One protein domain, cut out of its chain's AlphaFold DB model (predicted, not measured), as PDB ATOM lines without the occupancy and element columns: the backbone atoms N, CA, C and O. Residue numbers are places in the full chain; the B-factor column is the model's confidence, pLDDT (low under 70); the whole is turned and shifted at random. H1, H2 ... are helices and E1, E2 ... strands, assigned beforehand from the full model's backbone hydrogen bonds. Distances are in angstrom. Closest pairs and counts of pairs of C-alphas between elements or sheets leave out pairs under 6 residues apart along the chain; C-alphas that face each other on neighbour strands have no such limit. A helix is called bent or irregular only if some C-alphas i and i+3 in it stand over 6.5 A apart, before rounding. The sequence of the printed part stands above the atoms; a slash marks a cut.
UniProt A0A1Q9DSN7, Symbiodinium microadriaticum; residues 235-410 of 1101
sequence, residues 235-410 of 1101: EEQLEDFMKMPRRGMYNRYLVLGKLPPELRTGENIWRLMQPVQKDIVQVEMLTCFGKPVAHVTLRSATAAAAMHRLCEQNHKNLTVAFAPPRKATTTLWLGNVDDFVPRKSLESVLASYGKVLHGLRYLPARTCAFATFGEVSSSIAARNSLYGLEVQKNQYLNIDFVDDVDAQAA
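AT A GLANCE: This is residues 235 to 410 of the 1101 residues of a protein of Symbiodinium microadriaticum (UniProt A0A1Q9DSN7). Two lobes follow each other along the longest axis, each a four-stranded antiparallel sheet with helices over it, joined by residues 324 to 330. In the first lobe, H2 and H4 cover one face of the strongly twisted sheet E2 E3 E1 E4 and H1 the other, making three layers; in the second, H5 and H6 cover one face of the sheet E6 E7 E5 E9, making two. The 176 printed residues hold seven named helices and nine named strands, in the order H1 E1 H2 H3 E2 E3 H4 E4 E5 H5 E6 E7 H6 E8 E9 H7; the class is mixed. The whole is compact, with a radius of gyration of the C-alphas of 17.0 A, and elongated, spanning 51 by 33 by 29 A.

HOW THE PARTS SIT: Begin at the hairpin of E2, residues 280 to 288, and E3, residues 291 to 298, where N 284 and O 295 are 2.8 A apart, within hydrogen-bond range. E1, residues 253 to 257, is E3's next neighbour, with N 256 and O 294 at 2.8 A, and E4, residues 319 to 323, is an edge strand, with N 255 and O 321 at 2.8 A. H4, residues 301 to 314, runs along the strands, at 7 degrees to E1 on the local plane, with a height over the sheet of 8.5 A; its closest C-alpha pair with E1 is Tyr 253 and Ala 304, 6.3 A. H2, residues 266 to 272, and H1, residues 235 to 243, lie on opposite faces, at heights over the sheet of 9.1 A and 7.7 A. H3, residues 274 to 279, only grazes this sheet and is irregular, C-alphas 275 and 278 being 7.9 A apart; it touches residues 303 to 307 of H4 alone, closest at C-alphas 279 and 303, 6.3 A. In the other sheet, the hairpin of E6, residues 356 to 363, and E7, residues 368 to 373, has N 361 and O 370 at 2.9 A. E5, residues 331 to 335, follows, with N 334 and O 369 at 2.8 A, then E9, residues 398 to 401, with N 333 and O 400 at 2.8 A. H6, residues 376 to 386, runs along E5 at 3 degrees on the local plane, and H5, residues 343 to 350, slantwise to E6 at 45 degrees, on the same face. H7, residues 404 to 408, only grazes this sheet. Three split strand-helix-strand units, two same-way strands with a strand between them, have right-handed crossovers: E1, H2 H3, E2; E3, H4, E4; and E5, H5, E6. Every O i to N i+4 pair is within hydrogen-bond range in H1, H2, H4, H5, H6 and H7; H3 has 0 of 2, but 2 of 3 O i to N i+3 pairs.

IN THESE COORDINATES: Find C-alpha 235, where H1 begins, at (289.420, 157.234, 347.695), and C-alpha 408, where H7 ends, at (270.376, 136.122, 342.998). From first to last C-alpha, E3 is 22.3 A long, E2 20.8 A, H4 19.9 A and H6 15.2 A. E2 bends by 53 degrees at residue 285 and E6 by 58 degrees at residue 359. E8, residues 390 to 392, pairs with no named strand, but antiparallel with residues 395 to 396.

THE WHOLE: The C-alphas of Pro 261 and Lys 344, the two farthest apart, are 52.0 A apart. The printed part has no cut, and no link is long. The mean pLDDT of the printed part is 94.0; look for values under 70 at residues 407 to 410.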
ATOM      1  N   GLU A 235     289.123 155.807 347.665       97.25
ATOM      2  CA  GLU A 235     289.420 157.234 347.695       97.25
ATOM      3  C   GLU A 235     288.898 157.955 346.442       97.25
ATOM      4  O   GLU A 235     288.119 158.898 346.572       97.25
ATOM      5  N   GLU A 236     289.238 157.481 345.238       97.62
ATOM      6  CA  GLU A 236     288.761 158.060 343.969       97.62
ATOM      7  C   GLU A 236     287.236 157.932 343.808       97.62
ATOM      8  O   GLU A 236     286.573 158.880 343.382       97.62
ATOM      9  N   GLN A 237     286.653 156.784 344.186       97.12
ATOM     10  CA  GLN A 237     285.196 156.598 344.198       97.12
ATOM     11  C   GLN A 237     284.511 157.616 345.122       97.12
ATOM     12  O   GLN A 237     283.459 158.162 344.776       97.12
ATOM     13  N   LEU A 238     285.080 157.851 346.309       96.38
ATOM     14  CA  LEU A 238     284.549 158.784 347.298       96.38
ATOM     15  C   LEU A 238     284.721 160.240 346.843       96.38
ATOM     16  O   LEU A 238     283.805 161.038 347.031       96.38
ATOM     17  N   GLU A 239     285.840 160.585 346.205       96.75
ATOM     18  CA  GLU A 239     286.086 161.920 345.653       96.75
ATOM     19  C   GLU A 239     285.114 162.258 344.510       96.75
ATOM     20  O   GLU A 239     284.508 163.332 344.515       96.75
ATOM     21  N   ASP A 240     284.894 161.329 343.572       96.50
ATOM     22  CA  ASP A 240     283.887 161.473 342.513       96.50
ATOM     23  C   ASP A 240     282.480 161.653 343.110       96.50
ATOM     24  O   ASP A 240     281.762 162.589 342.757       96.50
ATOM     25  N   PHE A 241     282.120 160.842 344.112       95.69
ATOM     26  CA  PHE A 241     280.840 160.965 344.814       95.69
ATOM     27  C   PHE A 241     280.669 162.296 345.568       95.69
ATOM     28  O   PHE A 241     279.563 162.835 345.639       95.69
ATOM     29  N   MET A 242     281.746 162.857 346.121       94.56
ATOM     30  CA  MET A 242     281.722 164.173 346.770       94.56
ATOM     31  C   MET A 242     281.527 165.319 345.766       94.56
ATOM     32  O   MET A 242     280.945 166.338 346.134       94.56
ATOM     33  N   LYS A 243     281.954 165.142 344.508       94.88
ATOM     34  CA  LYS A 243     281.771 166.103 343.404       94.88
ATOM     35  C   LYS A 243     280.380 166.040 342.754       94.88
ATOM     36  O   LYS A 243     279.987 166.986 342.073       94.88
ATOM     37  N   MET A 244     279.615 164.964 342.959       91.81
ATOM     38  CA  MET A 244     278.277 164.804 342.374       91.81
ATOM     39  C   MET A 244     277.246 165.806 342.947       91.81
ATOM     40  O   MET A 244     277.148 165.973 344.168       91.81
ATOM     41  N   PRO A 245     276.387 166.420 342.106       89.44
ATOM     42  CA  PRO A 245     275.337 167.332 342.557       89.44
ATOM     43  C   PRO A 245     274.241 166.565 343.309       89.44
ATOM     44  O   PRO A 245     273.435 165.850 342.715       89.44
ATOM     45  N   ARG A 246     274.179 166.729 344.636       82.25
ATOM     46  CA  ARG A 246     273.350 165.866 345.499       82.25
ATOM     47  C   ARG A 246     271.837 165.986 345.286       82.25
ATOM     48  O   ARG A 246     271.137 165.025 345.570       82.25
ATOM     49  N   ARG A 247     271.316 167.130 344.809       87.19
ATOM     50  CA  ARG A 247     269.879 167.368 344.491       87.19
ATOM     51  C   ARG A 247     268.872 166.845 345.547       87.19
ATOM     52  O   ARG A 247     267.770 166.430 345.214       87.19
ATOM     53  N   GLY A 248     269.250 166.856 346.831       74.69
ATOM     54  CA  GLY A 248     268.436 166.333 347.943       74.69
ATOM     55  C   GLY A 248     268.382 164.800 348.072       74.69
ATOM     56  O   GLY A 248     267.721 164.295 348.978       74.69
ATOM     57  N   MET A 249     269.078 164.061 347.207       82.00
ATOM     58  CA  MET A 249     269.163 162.602 347.229       82.00
ATOM     59  C   MET A 249     270.347 162.138 348.086       82.00
ATOM     60  O   MET A 249     271.457 162.664 347.985       82.00
ATOM     61  N   TYR A 250     270.107 161.115 348.903       81.12
ATOM     62  CA  TYR A 250     271.122 160.439 349.708       81.12
ATOM     63  C   TYR A 250     271.228 158.979 349.270       81.12
ATOM     64  O   TYR A 250     270.215 158.347 348.961       81.12
ATOM     65  N   ASN A 251     272.444 158.438 349.281       89.50
ATOM     66  CA  ASN A 251     272.678 157.018 349.035       89.50
ATOM     67  C   ASN A 251     272.404 156.181 350.291       89.50
ATOM     68  O   ASN A 251     272.370 156.688 351.412       89.50
ATOM     69  N   ARG A 252     272.275 154.866 350.101       95.62
ATOM     70  CA  ARG A 252     272.134 153.878 351.182       95.62
ATOM     71  C   ARG A 252     273.462 153.408 351.794       95.62
ATOM     72  O   ARG A 252     273.452 152.501 352.619       95.62
ATOM     73  N   TYR A 253     274.583 154.020 351.412       97.56
ATOM     74  CA  TYR A 253     275.918 153.680 351.906       97.56
ATOM     75  C   TYR A 253     276.478 154.779 352.807       97.56
ATOM     76  O   TYR A 253     276.349 155.969 352.504       97.56
ATOM     77  N   LEU A 254     277.162 154.372 353.874       98.00
ATOM     78  CA  LEU A 254     277.936 155.246 354.751       98.00
ATOM     79  C   LEU A 254     279.405 154.825 354.775       98.00
ATOM     80  O   LEU A 254     279.727 153.649 354.623       98.00
ATOM     81  N   VAL A 255     280.288 155.781 355.046       98.06
ATOM     82  CA  VAL A 255     281.665 155.530 355.474       98.06
ATOM     83  C   VAL A 255     281.844 156.036 356.904       98.06
ATOM     84  O   VAL A 255     281.534 157.186 357.217       98.06
ATOM     85  N   LEU A 256     282.333 155.156 357.779       98.12
ATOM     86  CA  LEU A 256     282.690 155.446 359.165       98.12
ATOM     87  C   LEU A 256     284.216 155.540 359.268       98.12
ATOM     88  O   LEU A 256     284.919 154.542 359.123       98.12
ATOM     89  N   GLY A 257     284.728 156.740 359.513       97.38
ATOM     90  CA  GLY A 257     286.141 157.019 359.765       97.38
ATOM     91  C   GLY A 257     286.432 157.357 361.229       97.38
ATOM     92  O   GLY A 257     285.525 157.480 362.052       97.38
ATOM     93  N   LYS A 258     287.727 157.511 361.546       97.25
ATOM     94  CA  LYS A 258     288.249 157.645 362.924       97.25
ATOM     95  C   LYS A 258     287.808 156.494 363.846       97.25
ATOM     96  O   LYS A 258     287.534 156.712 365.023       97.25
ATOM     97  N   LEU A 259     287.748 155.267 363.318       96.94
ATOM     98  CA  LEU A 259     287.309 154.100 364.084       96.94
ATOM     99  C   LEU A 259     288.246 153.837 365.280       96.94
ATOM    100  O   LEU A 259     289.435 153.536 365.072       96.94
ATOM    101  N   PRO A 260     287.739 153.927 366.526       95.44
ATOM    102  CA  PRO A 260     288.505 153.559 367.704       95.44
ATOM    103  C   PRO A 260     288.735 152.034 367.700       95.44
ATOM    104  O   PRO A 260     288.032 151.319 366.976       95.44
ATOM    105  N   PRO A 261     289.742 151.514 368.425       95.06
ATOM    106  CA  PRO A 261     290.170 150.114 368.320       95.06
ATOM    107  C   PRO A 261     289.039 149.092 368.495       95.06
ATOM    108  O   PRO A 261     289.016 148.079 367.800       95.06
ATOM    109  N   GLU A 262     288.064 149.396 369.349       94.62
ATOM    110  CA  GLU A 262     286.911 148.550 369.657       94.62
ATOM    111  C   GLU A 262     285.953 148.412 368.465       94.62
ATOM    112  O   GLU A 262     285.234 147.423 368.375       94.62
ATOM    113  N   LEU A 263     285.945 149.364 367.526       94.69
ATOM    114  CA  LEU A 263     285.050 149.394 366.360       94.69
ATOM    115  C   LEU A 263     285.751 149.029 365.045       94.69
ATOM    116  O   LEU A 263     285.208 149.258 363.969       94.69
ATOM    117  N   ARG A 264     286.953 148.441 365.104       95.12
ATOM    118  CA  ARG A 264     287.697 147.983 363.914       95.12
ATOM    119  C   ARG A 264     287.249 146.618 363.378       95.12
ATOM    120  O   ARG A 264     287.912 146.061 362.509       95.12
ATOM    121  N   THR A 265     286.138 146.079 363.875       96.06
ATOM    122  CA  THR A 265     285.518 144.846 363.373       96.06
ATOM    123  C   THR A 265     284.072 145.113 362.963       96.06
ATOM    124  O   THR A 265     283.345 145.853 363.633       96.06
ATOM    125  N   GLY A 266     283.629 144.470 361.876       93.75
ATOM    126  CA  GLY A 266     282.256 144.612 361.384       93.75
ATOM    127  C   GLY A 266     281.206 144.199 362.421       93.75
ATOM    128  O   GLY A 266     280.187 144.872 362.559       93.75
ATOM    129  N   GLU A 267     281.488 143.167 363.226       94.94
ATOM    130  CA  GLU A 267     280.616 142.745 364.328       94.94
ATOM    131  C   GLU A 267     280.409 143.828 365.390       94.94
ATOM    132  O   GLU A 267     279.296 143.991 365.887       94.94
ATOM    133  N   ASN A 268     281.453 144.575 365.753       95.56
ATOM    134  CA  ASN A 268     281.328 145.587 366.798       95.56
ATOM    135  C   ASN A 268     280.578 146.822 366.288       95.56
ATOM    136  O   ASN A 268     279.759 147.367 367.022       95.56
ATOM    137  N   ILE A 269     280.742 147.189 365.012       95.69
ATOM    138  CA  ILE A 269     279.894 148.193 364.345       95.69
ATOM    139  C   ILE A 269     278.431 147.722 364.321       95.69
ATOM    140  O   ILE A 269     277.529 148.468 364.701       95.69
ATOM    141  N   TRP A 270     278.191 146.462 363.952       94.12
ATOM    142  CA  TRP A 270     276.861 145.848 363.916       94.12
ATOM    143  C   TRP A 270     276.182 145.819 365.298       94.12
ATOM    144  O   TRP A 270     274.984 146.075 365.409       94.12
ATOM    145  N   ARG A 271     276.942 145.550 366.370       92.94
ATOM    146  CA  ARG A 271     276.461 145.594 367.766       92.94
ATOM    147  C   ARG A 271     276.222 147.016 368.271       92.94
ATOM    148  O   ARG A 271     275.289 147.215 369.041       92.94
ATOM    149  N   LEU A 272     277.027 147.992 367.852       90.56
ATOM    150  CA  LEU A 272     276.872 149.396 368.247       90.56
ATOM    151  C   LEU A 272     275.587 150.017 367.676       90.56
ATOM    152  O   LEU A 272     274.958 150.868 368.299       90.56
ATOM    153  N   MET A 273     275.187 149.565 366.489       93.69
ATOM    154  CA  MET A 273     274.113 150.152 365.692       93.69
ATOM    155  C   MET A 273     272.740 149.492 365.910       93.69
ATOM    156  O   MET A 273     271.920 149.486 364.993       93.69
ATOM    157  N   GLN A 274     272.446 148.968 367.113       91.38
ATOM    158  CA  GLN A 274     271.186 148.252 367.421       91.38
ATOM    159  C   GLN A 274     269.896 148.874 366.832       91.38
ATOM    160  O   GLN A 274     269.110 148.116 366.260       91.38
ATOM    161  N   PRO A 275     269.652 150.204 366.887       93.50
ATOM    162  CA  PRO A 275     268.421 150.801 366.351       93.50
ATOM    163  C   PRO A 275     268.212 150.617 364.839       93.50
ATOM    164  O   PRO A 275     267.073 150.609 364.386       93.50
ATOM    165  N   VAL A 276     269.295 150.467 364.070       95.62
ATOM    166  CA  VAL A 276     269.304 150.321 362.598       95.62
ATOM    167  C   VAL A 276     269.893 148.978 362.146       95.62
ATOM    168  O   VAL A 276     270.042 148.721 360.958       95.62
ATOM    169  N   GLN A 277     270.212 148.090 363.090       94.94
ATOM    170  CA  GLN A 277     270.927 146.830 362.872       94.94
ATOM    171  C   GLN A 277     270.254 145.914 361.838       94.94
ATOM    172  O   GLN A 277     270.934 145.240 361.075       94.94
ATOM    173  N   LYS A 278     268.915 145.907 361.791       95.25
ATOM    174  CA  LYS A 278     268.117 145.111 360.836       95.25
ATOM    175  C   LYS A 278     268.182 145.635 359.394       95.25
ATOM    176  O   LYS A 278     267.842 144.906 358.459       95.25
ATOM    177  N   ASP A 279     268.592 146.890 359.229       96.38
ATOM    178  CA  ASP A 279     268.747 147.550 357.938       96.38
ATOM    179  C   ASP A 279     270.184 147.514 357.424       96.38
ATOM    180  O   ASP A 279     270.398 147.842 356.261       96.38
ATOM    181  N   ILE A 280     271.168 147.107 358.232       96.25
ATOM    182  CA  ILE A 280     272.527 146.875 357.742       96.25
ATOM    183  C   ILE A 280     272.514 145.598 356.889       96.25
ATOM    184  O   ILE A 280     272.035 144.551 357.319       96.25
ATOM    185  N   VAL A 281     273.023 145.697 355.662       95.25
ATOM    186  CA  VAL A 281     273.147 144.577 354.715       95.25
ATOM    187  C   VAL A 281     274.571 144.028 354.740       95.25
ATOM    188  O   VAL A 281     274.767 142.818 354.809       95.25
ATOM    189  N   GLN A 282     275.569 144.915 354.735       95.62
ATOM    190  CA  GLN A 282     276.985 144.553 354.735       95.62
ATOM    191  C   GLN A 282     277.814 145.615 355.470       95.62
ATOM    192  O   GLN A 282     277.526 146.809 355.378       95.62
ATOM    193  N   VAL A 283     278.868 145.178 356.163       97.19
ATOM    194  CA  VAL A 283     279.938 146.040 356.685       97.19
ATOM    195  C   VAL A 283     281.262 145.550 356.104       97.19
ATOM    196  O   VAL A 283     281.634 144.397 356.312       97.19
ATOM    197  N   GLU A 284     281.968 146.409 355.375       97.00
ATOM    198  CA  GLU A 284     283.271 146.127 354.769       97.00
ATOM    199  C   GLU A 284     284.340 147.012 355.423       97.00
ATOM    200  O   GLU A 284     284.245 148.241 355.414       97.00
ATOM    201  N   MET A 285     285.356 146.390 356.020       97.25
ATOM    202  CA  MET A 285     286.493 147.104 356.602       97.25
ATOM    203  C   MET A 285     287.476 147.465 355.488       97.25
ATOM    204  O   MET A 285     288.004 146.579 354.820       97.25
ATOM    205  N   LEU A 286     287.725 148.758 355.301       97.00
ATOM    206  CA  LEU A 286     288.588 149.304 354.257       97.00
ATOM    207  C   LEU A 286     289.701 150.158 354.873       97.00
ATOM    208  O   LEU A 286     289.628 150.591 356.024       97.00
ATOM    209  N   THR A 287     290.713 150.459 354.069       96.69
ATOM    210  CA  THR A 287     291.675 151.527 354.357       96.69
ATOM    211  C   THR A 287     291.352 152.699 353.438       96.69
ATOM    212  O   THR A 287     291.101 152.487 352.258       96.69
ATOM    213  N   CYS A 288     291.323 153.913 353.983       95.94
ATOM    214  CA  CYS A 288     291.101 155.152 353.241       95.94
ATOM    215  C   CYS A 288     292.124 156.189 353.721       95.94
ATOM    216  O   CYS A 288     292.202 156.469 354.923       95.94
ATOM    217  N   PHE A 289     292.969 156.698 352.819       94.69
ATOM    218  CA  PHE A 289     294.115 157.568 353.143       94.69
ATOM    219  C   PHE A 289     295.015 156.992 354.257       94.69
ATOM    220  O   PHE A 289     295.380 157.674 355.218       94.69
ATOM    221  N   GLY A 290     295.311 155.688 354.175       95.69
ATOM    222  CA  GLY A 290     296.128 154.965 355.160       95.69
ATOM    223  C   GLY A 290     295.467 154.740 356.531       95.69
ATOM    224  O   GLY A 290     296.116 154.221 357.438       95.69
ATOM    225  N   LYS A 291     294.193 155.113 356.716       97.12
ATOM    226  CA  LYS A 291     293.456 154.964 357.983       97.12
ATOM    227  C   LYS A 291     292.354 153.908 357.856       97.12
ATOM    228  O   LYS A 291     291.697 153.862 356.819       97.12
ATOM    229  N   PRO A 292     292.099 153.090 358.894       97.31
ATOM    230  CA  PRO A 292     290.997 152.138 358.873       97.31
ATOM    231  C   PRO A 292     289.654 152.878 358.892       97.31
ATOM    232  O   PRO A 292     289.408 153.736 359.748       97.31
ATOM    233  N   VAL A 293     288.785 152.509 357.958       98.12
ATOM    234  CA  VAL A 293     287.402 152.973 357.839       98.12
ATOM    235  C   VAL A 293     286.480 151.772 357.629       98.12
ATOM    236  O   VAL A 293     286.929 150.689 357.261       98.12
ATOM    237  N   ALA A 294     285.185 151.950 357.850       98.19
ATOM    238  CA  ALA A 294     284.187 150.935 357.541       98.19
ATOM    239  C   ALA A 294     283.189 151.496 356.537       98.19
ATOM    240  O   ALA A 294     282.554 152.518 356.796       98.19
ATOM    241  N   HIS A 295     283.052 150.823 355.401       98.12
ATOM    242  CA  HIS A 295     281.948 151.041 354.480       98.12
ATOM    243  C   HIS A 295     280.755 150.213 354.962       98.12
ATOM    244  O   HIS A 295     280.892 149.030 355.272       98.12
ATOM    245  N   VAL A 296     279.600 150.855 355.100       97.88
ATOM    246  CA  VAL A 296     278.372 150.235 355.601       97.88
ATOM    247  C   VAL A 296     277.299 150.382 354.535       97.88
ATOM    248  O   VAL A 296     276.875 151.496 354.228       97.88
ATOM    249  N   THR A 297     276.840 149.254 354.000       97.19
ATOM    250  CA  THR A 297     275.694 149.181 353.089       97.19
ATOM    251  C   THR A 297     274.428 148.962 353.897       97.19
ATOM    252  O   THR A 297     274.333 147.990 354.650       97.19
ATOM    253  N   LEU A 298     273.439 149.837 353.718       96.62
ATOM    254  CA  LEU A 298     272.120 149.707 354.321       96.62
ATOM    255  C   LEU A 298     271.038 149.405 353.274       96.62
ATOM    256  O   LEU A 298     271.182 149.657 352.076       96.62
ATOM    257  N   ARG A 299     269.908 148.880 353.749       93.31
ATOM    258  CA  ARG A 299     268.734 148.503 352.950       93.31
ATOM    259  C   ARG A 299     268.041 149.705 352.300       93.31
ATOM    260  O   ARG A 299     267.337 149.545 351.310       93.31
ATOM    261  N   SER A 300     268.201 150.907 352.856       93.06
ATOM    262  CA  SER A 300     267.595 152.130 352.320       93.06
ATOM    263  C   SER A 300     268.391 153.391 352.666       93.06
ATOM    264  O   SER A 300     269.093 153.449 353.676       93.06
ATOM    265  N   ALA A 301     268.214 154.441 351.859       92.12
ATOM    266  CA  ALA A 301     268.740 155.776 352.149       92.12
ATOM    267  C   ALA A 301     268.188 156.353 353.468       92.12
ATOM    268  O   ALA A 301     268.900 157.052 354.187       92.12
ATOM    269  N   THR A 302     266.945 156.019 353.833       92.94
ATOM    270  CA  THR A 302     266.334 156.413 355.113       92.94
ATOM    271  C   THR A 302     267.060 155.781 356.299       92.94
ATOM    272  O   THR A 302     267.354 156.476 357.270       92.94
ATOM    273  N   ALA A 303     267.405 154.491 356.208       95.75
ATOM    274  CA  ALA A 303     268.201 153.812 357.226       95.75
ATOM    275  C   ALA A 303     269.617 154.404 357.320       95.75
ATOM    276  O   ALA A 303     270.095 154.659 358.422       95.75
ATOM    277  N   ALA A 304     270.256 154.713 356.185       96.62
ATOM    278  CA  ALA A 304     271.553 155.394 356.169       96.62
ATOM    279  C   ALA A 304     271.485 156.782 356.837       96.62
ATOM    280  O   ALA A 304     272.317 157.103 357.681       96.62
ATOM    281  N   ALA A 305     270.450 157.580 356.561       95.75
ATOM    282  CA  ALA A 305     270.238 158.866 357.228       95.75
ATOM    283  C   ALA A 305     269.931 158.731 358.734       95.75
ATOM    284  O   ALA A 305     270.329 159.593 359.521       95.75
ATOM    285  N   ALA A 306     269.247 157.663 359.156       96.25
ATOM    286  CA  ALA A 306     269.026 157.363 360.571       96.25
ATOM    287  C   ALA A 306     270.334 156.960 361.276       96.25
ATOM    288  O   ALA A 306     270.639 157.488 362.344       96.25
ATOM    289  N   MET A 307     271.135 156.094 360.649       97.25
ATOM    290  CA  MET A 307     272.441 155.669 361.154       97.25
ATOM    291  C   MET A 307     273.430 156.838 361.246       97.25
ATOM    292  O   MET A 307     274.102 156.977 362.262       97.25
ATOM    293  N   HIS A 308     273.462 157.724 360.245       97.06
ATOM    294  CA  HIS A 308     274.274 158.945 360.254       97.06
ATOM    295  C   HIS A 308     274.006 159.786 361.510       97.06
ATOM    296  O   HIS A 308     274.918 160.050 362.292       97.06
ATOM    297  N   ARG A 309     272.729 160.109 361.764       96.44
ATOM    298  CA  ARG A 309     272.298 160.879 362.943       96.44
ATOM    299  C   ARG A 309     272.613 160.166 364.255       96.44
ATOM    300  O   ARG A 309     273.012 160.816 365.216       96.44
ATOM    301  N   LEU A 310     272.439 158.844 364.304       96.19
ATOM    302  CA  LEU A 310     272.753 158.035 365.482       96.19
ATOM    303  C   LEU A 310     274.252 158.097 365.814       96.19
ATOM    304  O   LEU A 310     274.618 158.271 366.976       96.19
ATOM    305  N   CYS A 311     275.118 158.007 364.802       96.12
ATOM    306  CA  CYS A 311     276.559 158.154 364.972       96.12
ATOM    307  C   CYS A 311     276.952 159.571 365.415       96.12
ATOM    308  O   CYS A 311     277.735 159.700 366.351       96.12
ATOM    309  N   GLU A 312     276.391 160.620 364.808       95.38
ATOM    310  CA  GLU A 312     276.652 162.015 365.205       95.38
ATOM    311  C   GLU A 312     276.245 162.302 366.660       95.38
ATOM    312  O   GLU A 312     276.943 163.022 367.376       95.38
ATOM    313  N   GLN A 313     275.130 161.721 367.117       95.81
ATOM    314  CA  GLN A 313     274.620 161.898 368.479       95.81
ATOM    315  C   GLN A 313     275.434 161.111 369.515       95.81
ATOM    316  O   GLN A 313     275.880 161.685 370.511       95.81
ATOM    317  N   ASN A 314     275.653 159.815 369.276       95.00
ATOM    318  CA  ASN A 314     276.223 158.906 370.275       95.00
ATOM    319  C   ASN A 314     277.756 158.802 370.203       95.00
ATOM    320  O   ASN A 314     278.399 158.442 371.189       95.00
ATOM    321  N   HIS A 315     278.358 159.108 369.051       93.75
ATOM    322  CA  HIS A 315     279.765 158.830 368.758       93.75
ATOM    323  C   HIS A 315     280.457 160.015 368.081       93.75
ATOM    324  O   HIS A 315     281.025 159.879 367.003       93.75
ATOM    325  N   LYS A 316     280.497 161.164 368.769       94.50
ATOM    326  CA  LYS A 316     281.150 162.415 368.319       94.50
ATOM    327  C   LYS A 316     282.605 162.267 367.830       94.50
ATOM    328  O   LYS A 316     283.105 163.139 367.126       94.50
ATOM    329  N   ASN A 317     283.289 161.185 368.210       95.12
ATOM    330  CA  ASN A 317     284.658 160.881 367.782       95.12
ATOM    331  C   ASN A 317     284.732 160.191 366.404       95.12
ATOM    332  O   ASN A 317     285.780 160.254 365.762       95.12
ATOM    333  N   LEU A 318     283.647 159.556 365.945       96.69
ATOM    334  CA  LEU A 318     283.541 158.980 364.604       96.69
ATOM    335  C   LEU A 318     283.254 160.080 363.584       96.69
ATOM    336  O   LEU A 318     282.384 160.923 363.788       96.69
ATOM    337  N   THR A 319     283.941 160.042 362.446       97.06
ATOM    338  CA  THR A 319     283.528 160.820 361.270       97.06
ATOM    339  C   THR A 319     282.611 159.961 360.424       97.06
ATOM    340  O   THR A 319     283.048 158.916 359.947       97.06
ATOM    341  N   VAL A 320     281.374 160.398 360.207       97.25
ATOM    342  CA  VAL A 320     280.421 159.697 359.343       97.25
ATOM    343  C   VAL A 320     280.091 160.563 358.142       97.25
ATOM    344  O   VAL A 320     279.898 161.767 358.275       97.25
ATOM    345  N   ALA A 321     280.069 159.946 356.967       96.69
ATOM    346  CA  ALA A 321     279.652 160.575 355.725       96.69
ATOM    347  C   ALA A 321     278.912 159.560 354.848       96.69
ATOM    348  O   ALA A 321     279.103 158.351 354.982       96.69
ATOM    349  N   PHE A 322     278.087 160.047 353.924       96.94
ATOM    350  CA  PHE A 322     277.540 159.208 352.858       96.94
ATOM    351  C   PHE A 322     278.639 158.781 351.881       96.94
ATOM    352  O   PHE A 322     279.566 159.545 351.612       96.94
ATOM    353  N   ALA A 323     278.501 157.576 351.338       97.25
ATOM    354  CA  ALA A 323     279.467 156.952 350.443       97.25
ATOM    355  C   ALA A 323     278.831 156.547 349.092       97.25
ATOM    356  O   ALA A 323     277.602 156.436 348.973       97.25
ATOM    357  N   PRO A 324     279.650 156.298 348.058       96.62
ATOM    358  CA  PRO A 324     279.216 155.575 346.867       96.62
ATOM    359  C   PRO A 324     279.019 154.069 347.148       96.62
ATOM    360  O   PRO A 324     279.499 153.561 348.169       96.62
ATOM    361  N   PRO A 325     278.372 153.328 346.227       96.94
ATOM    362  CA  PRO A 325     278.502 151.872 346.162       96.94
ATOM    363  C   PRO A 325     279.974 151.455 346.004       96.94
ATOM    364  O   PRO A 325     280.779 152.199 345.441       96.94
ATOM    365  N   ARG A 326     280.323 150.251 346.475       95.69
ATOM    366  CA  ARG A 326     281.662 149.649 346.296       95.69
ATOM    367  C   ARG A 326     281.771 148.748 345.071       95.69
ATOM    368  O   ARG A 326     282.822 148.717 344.439       95.69
ATOM    369  N   LYS A 327     280.697 148.024 344.747       95.38
ATOM    370  CA  LYS A 327     280.629 147.055 343.647       95.38
ATOM    371  C   LYS A 327     279.535 147.449 342.665       95.38
ATOM    372  O   LYS A 327     278.498 147.970 343.069       95.38
ATOM    373  N   ALA A 328     279.789 147.197 341.387       96.88
ATOM    374  CA  ALA A 328     278.801 147.332 340.330       96.88
ATOM    375  C   ALA A 328     278.116 145.984 340.108       96.88
ATOM    376  O   ALA A 328     278.772 144.944 340.148       96.88
ATOM    377  N   THR A 329     276.823 146.004 339.807       97.19
ATOM    378  CA  THR A 329     276.078 144.822 339.358       97.19
ATOM    379  C   THR A 329     275.390 145.123 338.030       97.19
ATOM    380  O   THR A 329     275.257 146.279 337.620       97.19
ATOM    381  N   THR A 330     274.956 144.090 337.306       97.50
ATOM    382  CA  THR A 330     274.231 144.270 336.036       97.50
ATOM    383  C   THR A 330     272.854 144.908 336.221       97.50
ATOM    384  O   THR A 330     272.303 145.436 335.258       97.50
ATOM    385  N   THR A 331     272.284 144.878 337.432       97.81
ATOM    386  CA  THR A 331     270.928 145.368 337.703       97.81
ATOM    387  C   THR A 331     270.950 146.691 338.453       97.81
ATOM    388  O   THR A 331     271.437 146.779 339.578       97.81
ATOM    389  N   LEU A 332     270.361 147.716 337.838       97.88
ATOM    390  CA  LEU A 332     270.122 149.010 338.463       97.88
ATOM    391  C   LEU A 332     268.744 149.052 339.117       97.88
ATOM    392  O   LEU A 332     267.744 148.668 338.504       97.88
ATOM    393  N   TRP A 333     268.698 149.591 340.330       97.25
ATOM    394  CA  TRP A 333     267.495 150.123 340.951       97.25
ATOM    395  C   TRP A 333     267.331 151.595 340.562       97.25
ATOM    396  O   TRP A 333     268.281 152.376 340.628       97.25
ATOM    397  N   LEU A 334     266.115 151.963 340.170       96.69
ATOM    398  CA  LEU A 334     265.716 153.304 339.762       96.69
ATOM    399  C   LEU A 334     264.618 153.787 340.717       96.69
ATOM    400  O   LEU A 334     263.464 153.383 340.586       96.69
ATOM    401  N   GLY A 335     264.968 154.610 341.700       94.94
ATOM    402  CA  GLY A 335     264.031 155.243 342.629       94.94
ATOM    403  C   GLY A 335     263.475 156.569 342.109       94.94
ATOM    404  O   GLY A 335     264.097 157.224 341.273       94.94
ATOM    405  N   ASN A 336     262.330 156.991 342.652       94.50
ATOM    406  CA  ASN A 336     261.549 158.152 342.198       94.50
ATOM    407  C   ASN A 336     261.000 157.991 340.767       94.50
ATOM    408  O   ASN A 336     260.925 158.955 340.008       94.50
ATOM    409  N   VAL A 337     260.605 156.768 340.405       95.19
ATOM    410  CA  VAL A 337     259.850 156.483 339.178       95.19
ATOM    411  C   VAL A 337     258.398 156.270 339.585       95.19
ATOM    412  O   VAL A 337     258.111 155.320 340.304       95.19
ATOM    413  N   ASP A 338     257.493 157.151 339.170       93.56
ATOM    414  CA  ASP A 338     256.051 157.010 339.410       93.56
ATOM    415  C   ASP A 338     255.267 156.746 338.110       93.56
ATOM    416  O   ASP A 338     255.839 156.684 337.019       93.56
ATOM    417  N   ASP A 339     253.948 156.583 338.232       92.88
ATOM    418  CA  ASP A 339     253.055 156.216 337.126       92.88
ATOM    419  C   ASP A 339     252.950 157.304 336.039       92.88
ATOM    420  O   ASP A 339     252.465 157.028 334.938       92.88
ATOM    421  N   PHE A 340     253.411 158.527 336.321       92.31
ATOM    422  CA  PHE A 340     253.466 159.630 335.365       92.31
ATOM    423  C   PHE A 340     254.797 159.669 334.590       92.31
ATOM    424  O   PHE A 340     254.860 160.303 333.533       92.31
ATOM    425  N   VAL A 341     255.842 158.948 335.032       93.75
ATOM    426  CA  VAL A 341     257.100 158.807 334.277       93.75
ATOM    427  C   VAL A 341     256.868 157.914 333.045       93.75
ATOM    428  O   VAL A 341     256.533 156.734 333.187       93.75
ATOM    429  N   PRO A 342     257.076 158.399 331.802       93.56
ATOM    430  CA  PRO A 342     256.738 157.619 330.613       93.56
ATOM    431  C   PRO A 342     257.662 156.402 330.434       93.56
ATOM    432  O   PRO A 342     258.774 156.519 329.913       93.56
ATOM    433  N   ARG A 343     257.179 155.206 330.807       94.69
ATOM    434  CA  ARG A 343     257.944 153.937 330.788       94.69
ATOM    435  C   ARG A 343     258.729 153.711 329.492       94.69
ATOM    436  O   ARG A 343     259.916 153.417 329.556       94.69
ATOM    437  N   LYS A 344     258.096 153.900 328.326       95.31
ATOM    438  CA  LYS A 344     258.742 153.724 327.009       95.31
ATOM    439  C   LYS A 344     259.881 154.717 326.763       95.31
ATOM    440  O   LYS A 344     260.859 154.367 326.114       95.31
ATOM    441  N   SER A 345     259.764 155.948 327.262       95.62
ATOM    442  CA  SER A 345     260.825 156.952 327.149       95.62
ATOM    443  C   SER A 345     261.994 156.606 328.066       95.62
ATOM    444  O   SER A 345     263.127 156.616 327.606       95.62
ATOM    445  N   LEU A 346     261.730 156.221 329.319       96.62
ATOM    446  CA  LEU A 346     262.777 155.799 330.256       96.62
ATOM    447  C   LEU A 346     263.506 154.531 329.771       96.62
ATOM    448  O   LEU A 346     264.729 154.472 329.801       96.62
ATOM    449  N   GLU A 347     262.772 153.549 329.249       96.81
ATOM    450  CA  GLU A 347     263.329 152.329 328.652       96.81
ATOM    451  C   GLU A 347     264.158 152.623 327.389       96.81
ATOM    452  O   GLU A 347     265.253 152.086 327.242       96.81
ATOM    453  N   SER A 348     263.709 153.549 326.531       96.56
ATOM    454  CA  SER A 348     264.489 154.021 325.376       96.56
ATOM    455  C   SER A 348     265.770 154.761 325.775       96.56
ATOM    456  O   SER A 348     266.748 154.690 325.034       96.56
ATOM    457  N   VAL A 349     265.774 155.472 326.907       97.12
ATOM    458  CA  VAL A 349     266.971 156.137 327.451       97.12
ATOM    459  C   VAL A 349     267.931 155.113 328.059       97.12
ATOM    460  O   VAL A 349     269.130 155.194 327.837       97.12
ATOM    461  N   LEU A 350     267.438 154.104 328.778       97.88
ATOM    462  CA  LEU A 350     268.287 153.032 329.312       97.88
ATOM    463  C   LEU A 350     268.925 152.205 328.185       97.88
ATOM    464  O   LEU A 350     270.117 151.906 328.240       97.88
ATOM    465  N   ALA A 351     268.164 151.912 327.128       97.44
ATOM    466  CA  ALA A 351     268.637 151.169 325.962       97.44
ATOM    467  C   ALA A 351     269.790 151.856 325.199       97.44
ATOM    468  O   ALA A 351     270.523 151.168 324.491       97.44
ATOM    469  N   SER A 352     270.004 153.174 325.349       97.38
ATOM    470  CA  SER A 352     271.146 153.853 324.713       97.38
ATOM    471  C   SER A 352     272.496 153.559 325.378       97.38
ATOM    472  O   SER A 352     273.528 153.836 324.776       97.38
ATOM    473  N   TYR A 353     272.510 153.002 326.595       98.19
ATOM    474  CA  TYR A 353     273.739 152.619 327.312       98.19
ATOM    475  C   TYR A 353     274.115 151.143 327.135       98.19
ATOM    476  O   TYR A 353     275.236 150.741 327.448       98.19
ATOM    477  N   GLY A 354     273.182 150.322 326.650       97.75
ATOM    478  CA  GLY A 354     273.387 148.898 326.420       97.75
ATOM    479  C   GLY A 354     272.081 148.112 326.377       97.75
ATOM    480  O   GLY A 354     270.995 148.636 326.626       97.75
ATOM    481  N   LYS A 355     272.187 146.818 326.073       97.88
ATOM    482  CA  LYS A 355     271.028 145.925 325.977       97.88
ATOM    483  C   LYS A 355     270.415 145.680 327.360       97.88
ATOM    484  O   LYS A 355     270.998 144.964 328.174       97.88
ATOM    485  N   VAL A 356     269.219 146.219 327.589       97.81
ATOM    486  CA  VAL A 356     268.387 145.895 328.757       97.81
ATOM    487  C   VAL A 356     267.763 144.507 328.556       97.81
ATOM    488  O   VAL A 356     267.075 144.253 327.567       97.81
ATOM    489  N   LEU A 357     268.027 143.593 329.485       95.94
ATOM    490  CA  LEU A 357     267.448 142.257 329.556       95.94
ATOM    491  C   LEU A 357     266.075 142.322 330.233       95.94
ATOM    492  O   LEU A 357     265.897 143.044 331.207       95.94
ATOM    493  N   HIS A 358     265.108 141.557 329.718       94.62
ATOM    494  CA  HIS A 358     263.725 141.463 330.227       94.62
ATOM    495  C   HIS A 358     262.917 142.784 330.259       94.62
ATOM    496  O   HIS A 358     261.774 142.792 330.718       94.62
ATOM    497  N   GLY A 359     263.467 143.872 329.710       94.12
ATOM    498  CA  GLY A 359     262.858 145.203 329.722       94.12
ATOM    499  C   GLY A 359     262.838 145.847 331.112       94.12
ATOM    500  O   GLY A 359     263.386 145.327 332.083       94.12
ATOM    501  N   LEU A 360     262.197 147.008 331.222       96.19
ATOM    502  CA  LEU A 360     262.106 147.737 332.487       96.19
ATOM    503  C   LEU A 360     261.034 147.125 333.409       96.19
ATOM    504  O   LEU A 360     259.840 147.228 333.108       96.19
ATOM    505  N   ARG A 361     261.420 146.547 334.556       95.44
ATOM    506  CA  ARG A 361     260.485 146.025 335.575       95.44
ATOM    507  C   ARG A 361     260.059 147.145 336.521       95.44
ATOM    508  O   ARG A 361     260.873 147.649 337.282       95.44
ATOM    509  N   TYR A 362     258.783 147.512 336.509       94.94
ATOM    510  CA  TYR A 362     258.256 148.647 337.271       94.94
ATOM    511  C   TYR A 362     257.427 148.203 338.492       94.94
ATOM    512  O   TYR A 362     256.642 147.262 338.381       94.94
ATOM    513  N   LEU A 363     257.598 148.869 339.643       94.69
ATOM    514  CA  LEU A 363     256.875 148.627 340.899       94.69
ATOM    515  C   LEU A 363     256.170 149.917 341.387       94.69
ATOM    516  O   LEU A 363     256.722 150.625 342.238       94.69
ATOM    517  N   PRO A 364     254.929 150.195 340.930       89.75
ATOM    518  CA  PRO A 364     254.170 151.400 341.290       89.75
ATOM    519  C   PRO A 364     254.109 151.670 342.799       89.75
ATOM    520  O   PRO A 364     254.424 152.757 343.273       89.75
ATOM    521  N   ALA A 365     253.793 150.629 343.579       88.00
ATOM    522  CA  ALA A 365     253.608 150.707 345.030       88.00
ATOM    523  C   ALA A 365     254.881 151.072 345.825       88.00
ATOM    524  O   ALA A 365     254.804 151.283 347.034       88.00
ATOM    525  N   ARG A 366     256.052 151.112 345.178       89.25
ATOM    526  CA  ARG A 366     257.337 151.513 345.774       89.25
ATOM    527  C   ARG A 366     258.012 152.670 345.028       89.25
ATOM    528  O   ARG A 366     259.180 152.933 345.303       89.25
ATOM    529  N   THR A 367     257.304 153.290 344.076       94.31
ATOM    530  CA  THR A 367     257.804 154.360 343.196       94.31
ATOM    531  C   THR A 367     259.211 154.084 342.647       94.31
ATOM    532  O   THR A 367     260.113 154.931 342.681       94.31
ATOM    533  N   CYS A 368     259.419 152.852 342.168       96.06
ATOM    534  CA  CYS A 368     260.710 152.412 341.661       96.06
ATOM    535  C   CYS A 368     260.616 151.434 340.486       96.06
ATOM    536  O   CYS A 368     259.594 150.786 340.249       96.06
ATOM    537  N   ALA A 369     261.718 151.309 339.754       97.12
ATOM    538  CA  ALA A 369     261.900 150.348 338.678       97.12
ATOM    539  C   ALA A 369     263.249 149.623 338.794       97.12
ATOM    540  O   ALA A 369     264.149 150.064 339.506       97.12
ATOM    541  N   PHE A 370     263.390 148.519 338.065       97.62
ATOM    542  CA  PHE A 370     264.610 147.731 337.956       97.62
ATOM    543  C   PHE A 370     264.949 147.498 336.485       97.62
ATOM    544  O   PHE A 370     264.078 147.105 335.704       97.62
ATOM    545  N   ALA A 371     266.209 147.724 336.125       98.00
ATOM    546  CA  ALA A 371     266.735 147.514 334.780       98.00
ATOM    547  C   ALA A 371     267.998 146.649 334.849       98.00
ATOM    548  O   ALA A 371     269.018 147.080 335.386       98.00
ATOM    549  N   THR A 372     267.930 145.434 334.307       97.81
ATOM    550  CA  THR A 372     269.080 144.527 334.202       97.81
ATOM    551  C   THR A 372     269.735 144.698 332.839       97.81
ATOM    552  O   THR A 372     269.066 144.594 331.819       97.81
ATOM    553  N   PHE A 373     271.037 144.953 332.797       98.25
ATOM    554  CA  PHE A 373     271.819 145.063 331.567       98.25
ATOM    555  C   PHE A 373     272.518 143.744 331.226       98.25
ATOM    556  O   PHE A 373     272.792 142.926 332.102       98.25
ATOM    557  N   GLY A 374     272.836 143.546 329.944       97.50
ATOM    558  CA  GLY A 374     273.658 142.418 329.495       97.50
ATOM    559  C   GLY A 374     275.105 142.464 330.001       97.50
ATOM    560  O   GLY A 374     275.719 141.416 330.173       97.50
ATOM    561  N   GLU A 375     275.628 143.659 330.283       97.94
ATOM    562  CA  GLU A 375     276.987 143.875 330.780       97.94
ATOM    563  C   GLU A 375     277.003 144.861 331.956       97.94
ATOM    564  O   GLU A 375     276.204 145.800 332.018       97.94
ATOM    565  N   VAL A 376     277.964 144.684 332.869       97.81
ATOM    566  CA  VAL A 376     278.206 145.607 333.995       97.81
ATOM    567  C   VAL A 376     278.744 146.961 333.501       97.81
ATOM    568  O   VAL A 376     278.429 148.002 334.064       97.81
ATOM    569  N   SER A 377     279.491 146.975 332.394       98.00
ATOM    570  CA  SER A 377     279.933 148.192 331.690       98.00
ATOM    571  C   SER A 377     278.757 149.136 331.379       98.00
ATOM    572  O   SER A 377     278.811 150.331 331.679       98.00
ATOM    573  N   SER A 378     277.663 148.588 330.840       98.44
ATOM    574  CA  SER A 378     276.445 149.320 330.488       98.44
ATOM    575  C   SER A 378     275.693 149.843 331.710       98.44
ATOM    576  O   SER A 378     275.222 150.982 331.683       98.44
ATOM    577  N   SER A 379     275.594 149.059 332.793       98.25
ATOM    578  CA  SER A 379     274.934 149.519 334.022       98.25
ATOM    579  C   SER A 379     275.733 150.636 334.705       98.25
ATOM    580  O   SER A 379     275.136 151.615 335.153       98.25
ATOM    581  N   ILE A 380     277.071 150.569 334.698       98.25
ATOM    582  CA  ILE A 380     277.947 151.663 335.151       98.25
ATOM    583  C   ILE A 380     277.718 152.923 334.307       98.25
ATOM    584  O   ILE A 380     277.450 153.989 334.865       98.25
ATOM    585  N   ALA A 381     277.766 152.816 332.975       98.19
ATOM    586  CA  ALA A 381     277.589 153.956 332.074       98.19
ATOM    587  C   ALA A 381     276.209 154.626 332.233       98.19
ATOM    588  O   ALA A 381     276.122 155.858 332.307       98.19
ATOM    589  N   ALA A 382     275.145 153.823 332.353       98.19
ATOM    590  CA  ALA A 382     273.791 154.299 332.613       98.19
ATOM    591  C   ALA A 382     273.690 155.000 333.976       98.19
ATOM    592  O   ALA A 382     273.242 156.144 334.044       98.19
ATOM    593  N   ARG A 383     274.164 154.368 335.059       97.56
ATOM    594  CA  ARG A 383     274.138 154.933 336.419       97.56
ATOM    595  C   ARG A 383     274.904 156.252 336.502       97.56
ATOM    596  O   ARG A 383     274.386 157.225 337.039       97.56
ATOM    597  N   ASN A 384     276.091 156.318 335.910       97.44
ATOM    598  CA  ASN A 384     276.936 157.512 335.916       97.44
ATOM    599  C   ASN A 384     276.358 158.695 335.128       97.44
ATOM    600  O   ASN A 384     276.707 159.843 335.405       97.44
ATOM    601  N   SER A 385     275.489 158.430 334.155       97.31
ATOM    602  CA  SER A 385     274.898 159.461 333.298       97.31
ATOM    603  C   SER A 385     273.491 159.867 333.734       97.31
ATOM    604  O   SER A 385     273.117 161.022 333.585       97.31
ATOM    605  N   LEU A 386     272.705 158.935 334.274       96.75
ATOM    606  CA  LEU A 386     271.289 159.144 334.581       96.75
ATOM    607  C   LEU A 386     271.022 159.475 336.063       96.75
ATOM    608  O   LEU A 386     269.902 159.859 336.401       96.75
ATOM    609  N   TYR A 387     272.015 159.355 336.955       95.56
ATOM    610  CA  TYR A 387     271.855 159.722 338.367       95.56
ATOM    611  C   TYR A 387     271.519 161.210 338.519       95.56
ATOM    612  O   TYR A 387     272.289 162.083 338.123       95.56
ATOM    613  N   GLY A 388     270.375 161.515 339.129       94.19
ATOM    614  CA  GLY A 388     269.898 162.884 339.306       94.19
ATOM    615  C   GLY A 388     269.274 163.504 338.053       94.19
ATOM    616  O   GLY A 388     269.000 164.708 338.070       94.19
ATOM    617  N   LEU A 389     269.026 162.721 336.993       95.06
ATOM    618  CA  LEU A 389     268.247 163.152 335.830       95.06
ATOM    619  C   LEU A 389     266.846 163.591 336.273       95.06
ATOM    620  O   LEU A 389     266.173 162.882 337.017       95.06
ATOM    621  N   GLU A 390     266.402 164.755 335.811       94.44
ATOM    622  CA  GLU A 390     265.051 165.247 336.075       94.44
ATOM    623  C   GLU A 390     264.055 164.514 335.166       94.44
ATOM    624  O   GLU A 390     264.068 164.698 333.950       94.44
ATOM    625  N   VAL A 391     263.230 163.637 335.748       94.31
ATOM    626  CA  VAL A 391     262.220 162.857 335.010       94.31
ATOM    627  C   VAL A 391     260.878 163.580 334.920       94.31
ATOM    628  O   VAL A 391     260.155 163.423 333.939       94.31
ATOM    629  N   GLN A 392     260.572 164.406 335.919       91.81
ATOM    630  CA  GLN A 392     259.468 165.366 335.943       91.81
ATOM    631  C   GLN A 392     259.926 166.611 336.701       91.81
ATOM    632  O   GLN A 392     260.935 166.570 337.400       91.81
ATOM    633  N   LYS A 393     259.167 167.707 336.615       91.69
ATOM    634  CA  LYS A 393     259.501 168.973 337.281       91.69
ATOM    635  C   LYS A 393     259.760 168.771 338.783       91.69
ATOM    636  O   LYS A 393     258.836 168.433 339.520       91.69
ATOM    637  N   ASN A 394     260.987 169.042 339.232       91.12
ATOM    638  CA  ASN A 394     261.492 168.813 340.598       91.12
ATOM    639  C   ASN A 394     261.562 167.336 341.061       91.12
ATOM    640  O   ASN A 394     261.778 167.085 342.247       91.12
ATOM    641  N   GLN A 395     261.410 166.358 340.164       92.69
ATOM    642  CA  GLN A 395     261.547 164.930 340.458       92.69
ATOM    643  C   GLN A 395     262.811 164.384 339.791       92.69
ATOM    644  O   GLN A 395     262.884 164.239 338.570       92.69
ATOM    645  N   TYR A 396     263.807 164.063 340.614       95.12
ATOM    646  CA  TYR A 396     265.100 163.560 340.163       95.12
ATOM    647  C   TYR A 396     265.211 162.049 340.377       95.12
ATOM    648  O   TYR A 396     264.864 161.535 341.443       95.12
ATOM    649  N   LEU A 397     265.706 161.355 339.356       94.94
ATOM    650  CA  LEU A 397     265.896 159.911 339.318       94.94
ATOM    651  C   LEU A 397     267.055 159.502 340.236       94.94
ATOM    652  O   LEU A 397     268.196 159.922 340.026       94.94
ATOM    653  N   ASN A 398     266.778 158.670 341.240       94.75
ATOM    654  CA  ASN A 398     267.815 158.097 342.096       94.75
ATOM    655  C   ASN A 398     268.246 156.746 341.515       94.75
ATOM    656  O   ASN A 398     267.385 155.914 341.242       94.75
ATOM    657  N   ILE A 399     269.546 156.522 341.301       95.81
ATOM    658  CA  ILE A 399     270.043 155.307 340.639       95.81
ATOM    659  C   ILE A 399     271.136 154.651 341.462       95.81
ATOM    660  O   ILE A 399     272.156 155.266 341.770       95.81
ATOM    661  N   ASP A 400     270.950 153.371 341.747       96.25
ATOM    662  CA  ASP A 400     271.903 152.581 342.513       96.25
ATOM    663  C   ASP A 400     272.005 151.156 341.958       96.25
ATOM    664  O   ASP A 400     271.129 150.697 341.224       96.25
ATOM    665  N   PHE A 401     273.076 150.447 342.302       96.75
ATOM    666  CA  PHE A 401     273.202 149.024 341.994       96.75
ATOM    667  C   PHE A 401     272.370 148.204 342.984       96.75
ATOM    668  O   PHE A 401     272.301 148.534 344.169       96.75
ATOM    669  N   VAL A 402     271.740 147.132 342.501       94.50
ATOM    670  CA  VAL A 402     271.111 146.114 343.358       94.50
ATOM    671  C   VAL A 402     272.201 145.202 343.912       94.50
ATOM    672  O   VAL A 402     273.097 144.819 343.163       94.50
ATOM    673  N   ASP A 403     272.128 144.843 345.194       87.56
ATOM    674  CA  ASP A 403     273.107 143.943 345.818       87.56
ATOM    675  C   ASP A 403     273.013 142.530 345.217       87.56
ATOM    676  O   ASP A 403     271.915 142.039 344.956       87.56
ATOM    677  N   ASP A 404     274.148 141.840 345.049       77.38
ATOM    678  CA  ASP A 404     274.196 140.505 344.420       77.38
ATOM    679  C   ASP A 404     273.259 139.483 345.088       77.38
ATOM    680  O   ASP A 404     272.708 138.613 344.418       77.38
ATOM    681  N   VAL A 405     273.029 139.608 346.401       73.88
ATOM    682  CA  VAL A 405     272.105 138.752 347.166       73.88
ATOM    683  C   VAL A 405     270.657 138.942 346.699       73.88
ATOM    684  O   VAL A 405     269.963 137.963 346.425       73.88
ATOM    685  N   ASP A 406     270.218 140.193 346.538       71.12
ATOM    686  CA  ASP A 406     268.882 140.529 346.033       71.12
ATOM    687  C   ASP A 406     268.762 140.238 344.523       71.12
ATOM    688  O   ASP A 406     267.675 139.926 344.040       71.12
ATOM    689  N   ALA A 407     269.875 140.290 343.778       66.19
ATOM    690  CA  ALA A 407     269.942 139.934 342.358       66.19
ATOM    691  C   ALA A 407     270.001 138.413 342.091       66.19
ATOM    692  O   ALA A 407     269.708 137.985 340.977       66.19
ATOM    693  N   GLN A 408     270.359 137.591 343.086       59.47
ATOM    694  CA  GLN A 408     270.376 136.122 342.998       59.47
ATOM    695  C   GLN A 408     269.128 135.470 343.607       59.47
ATOM    696  O   GLN A 408     268.690 134.431 343.116       59.47
ATOM    697  N   ALA A 409     268.480 136.102 344.592       56.66
ATOM    698  CA  ALA A 409     267.177 135.690 345.140       56.66
ATOM    699  C   ALA A 409     265.995 135.879 344.152       56.66
ATOM    700  O   ALA A 409     264.830 135.942 344.546       56.66
ATOM    701  N   ALA A 410     266.301 135.983 342.857       50.50
ATOM    702  CA  ALA A 410     265.523 136.659 341.834       50.50
ATOM    703  C   ALA A 410     265.226 135.809 340.577       50.50
ATOM    704  O   ALA A 410     265.439 136.316 339.471       50.50
TER     705      ALA A 410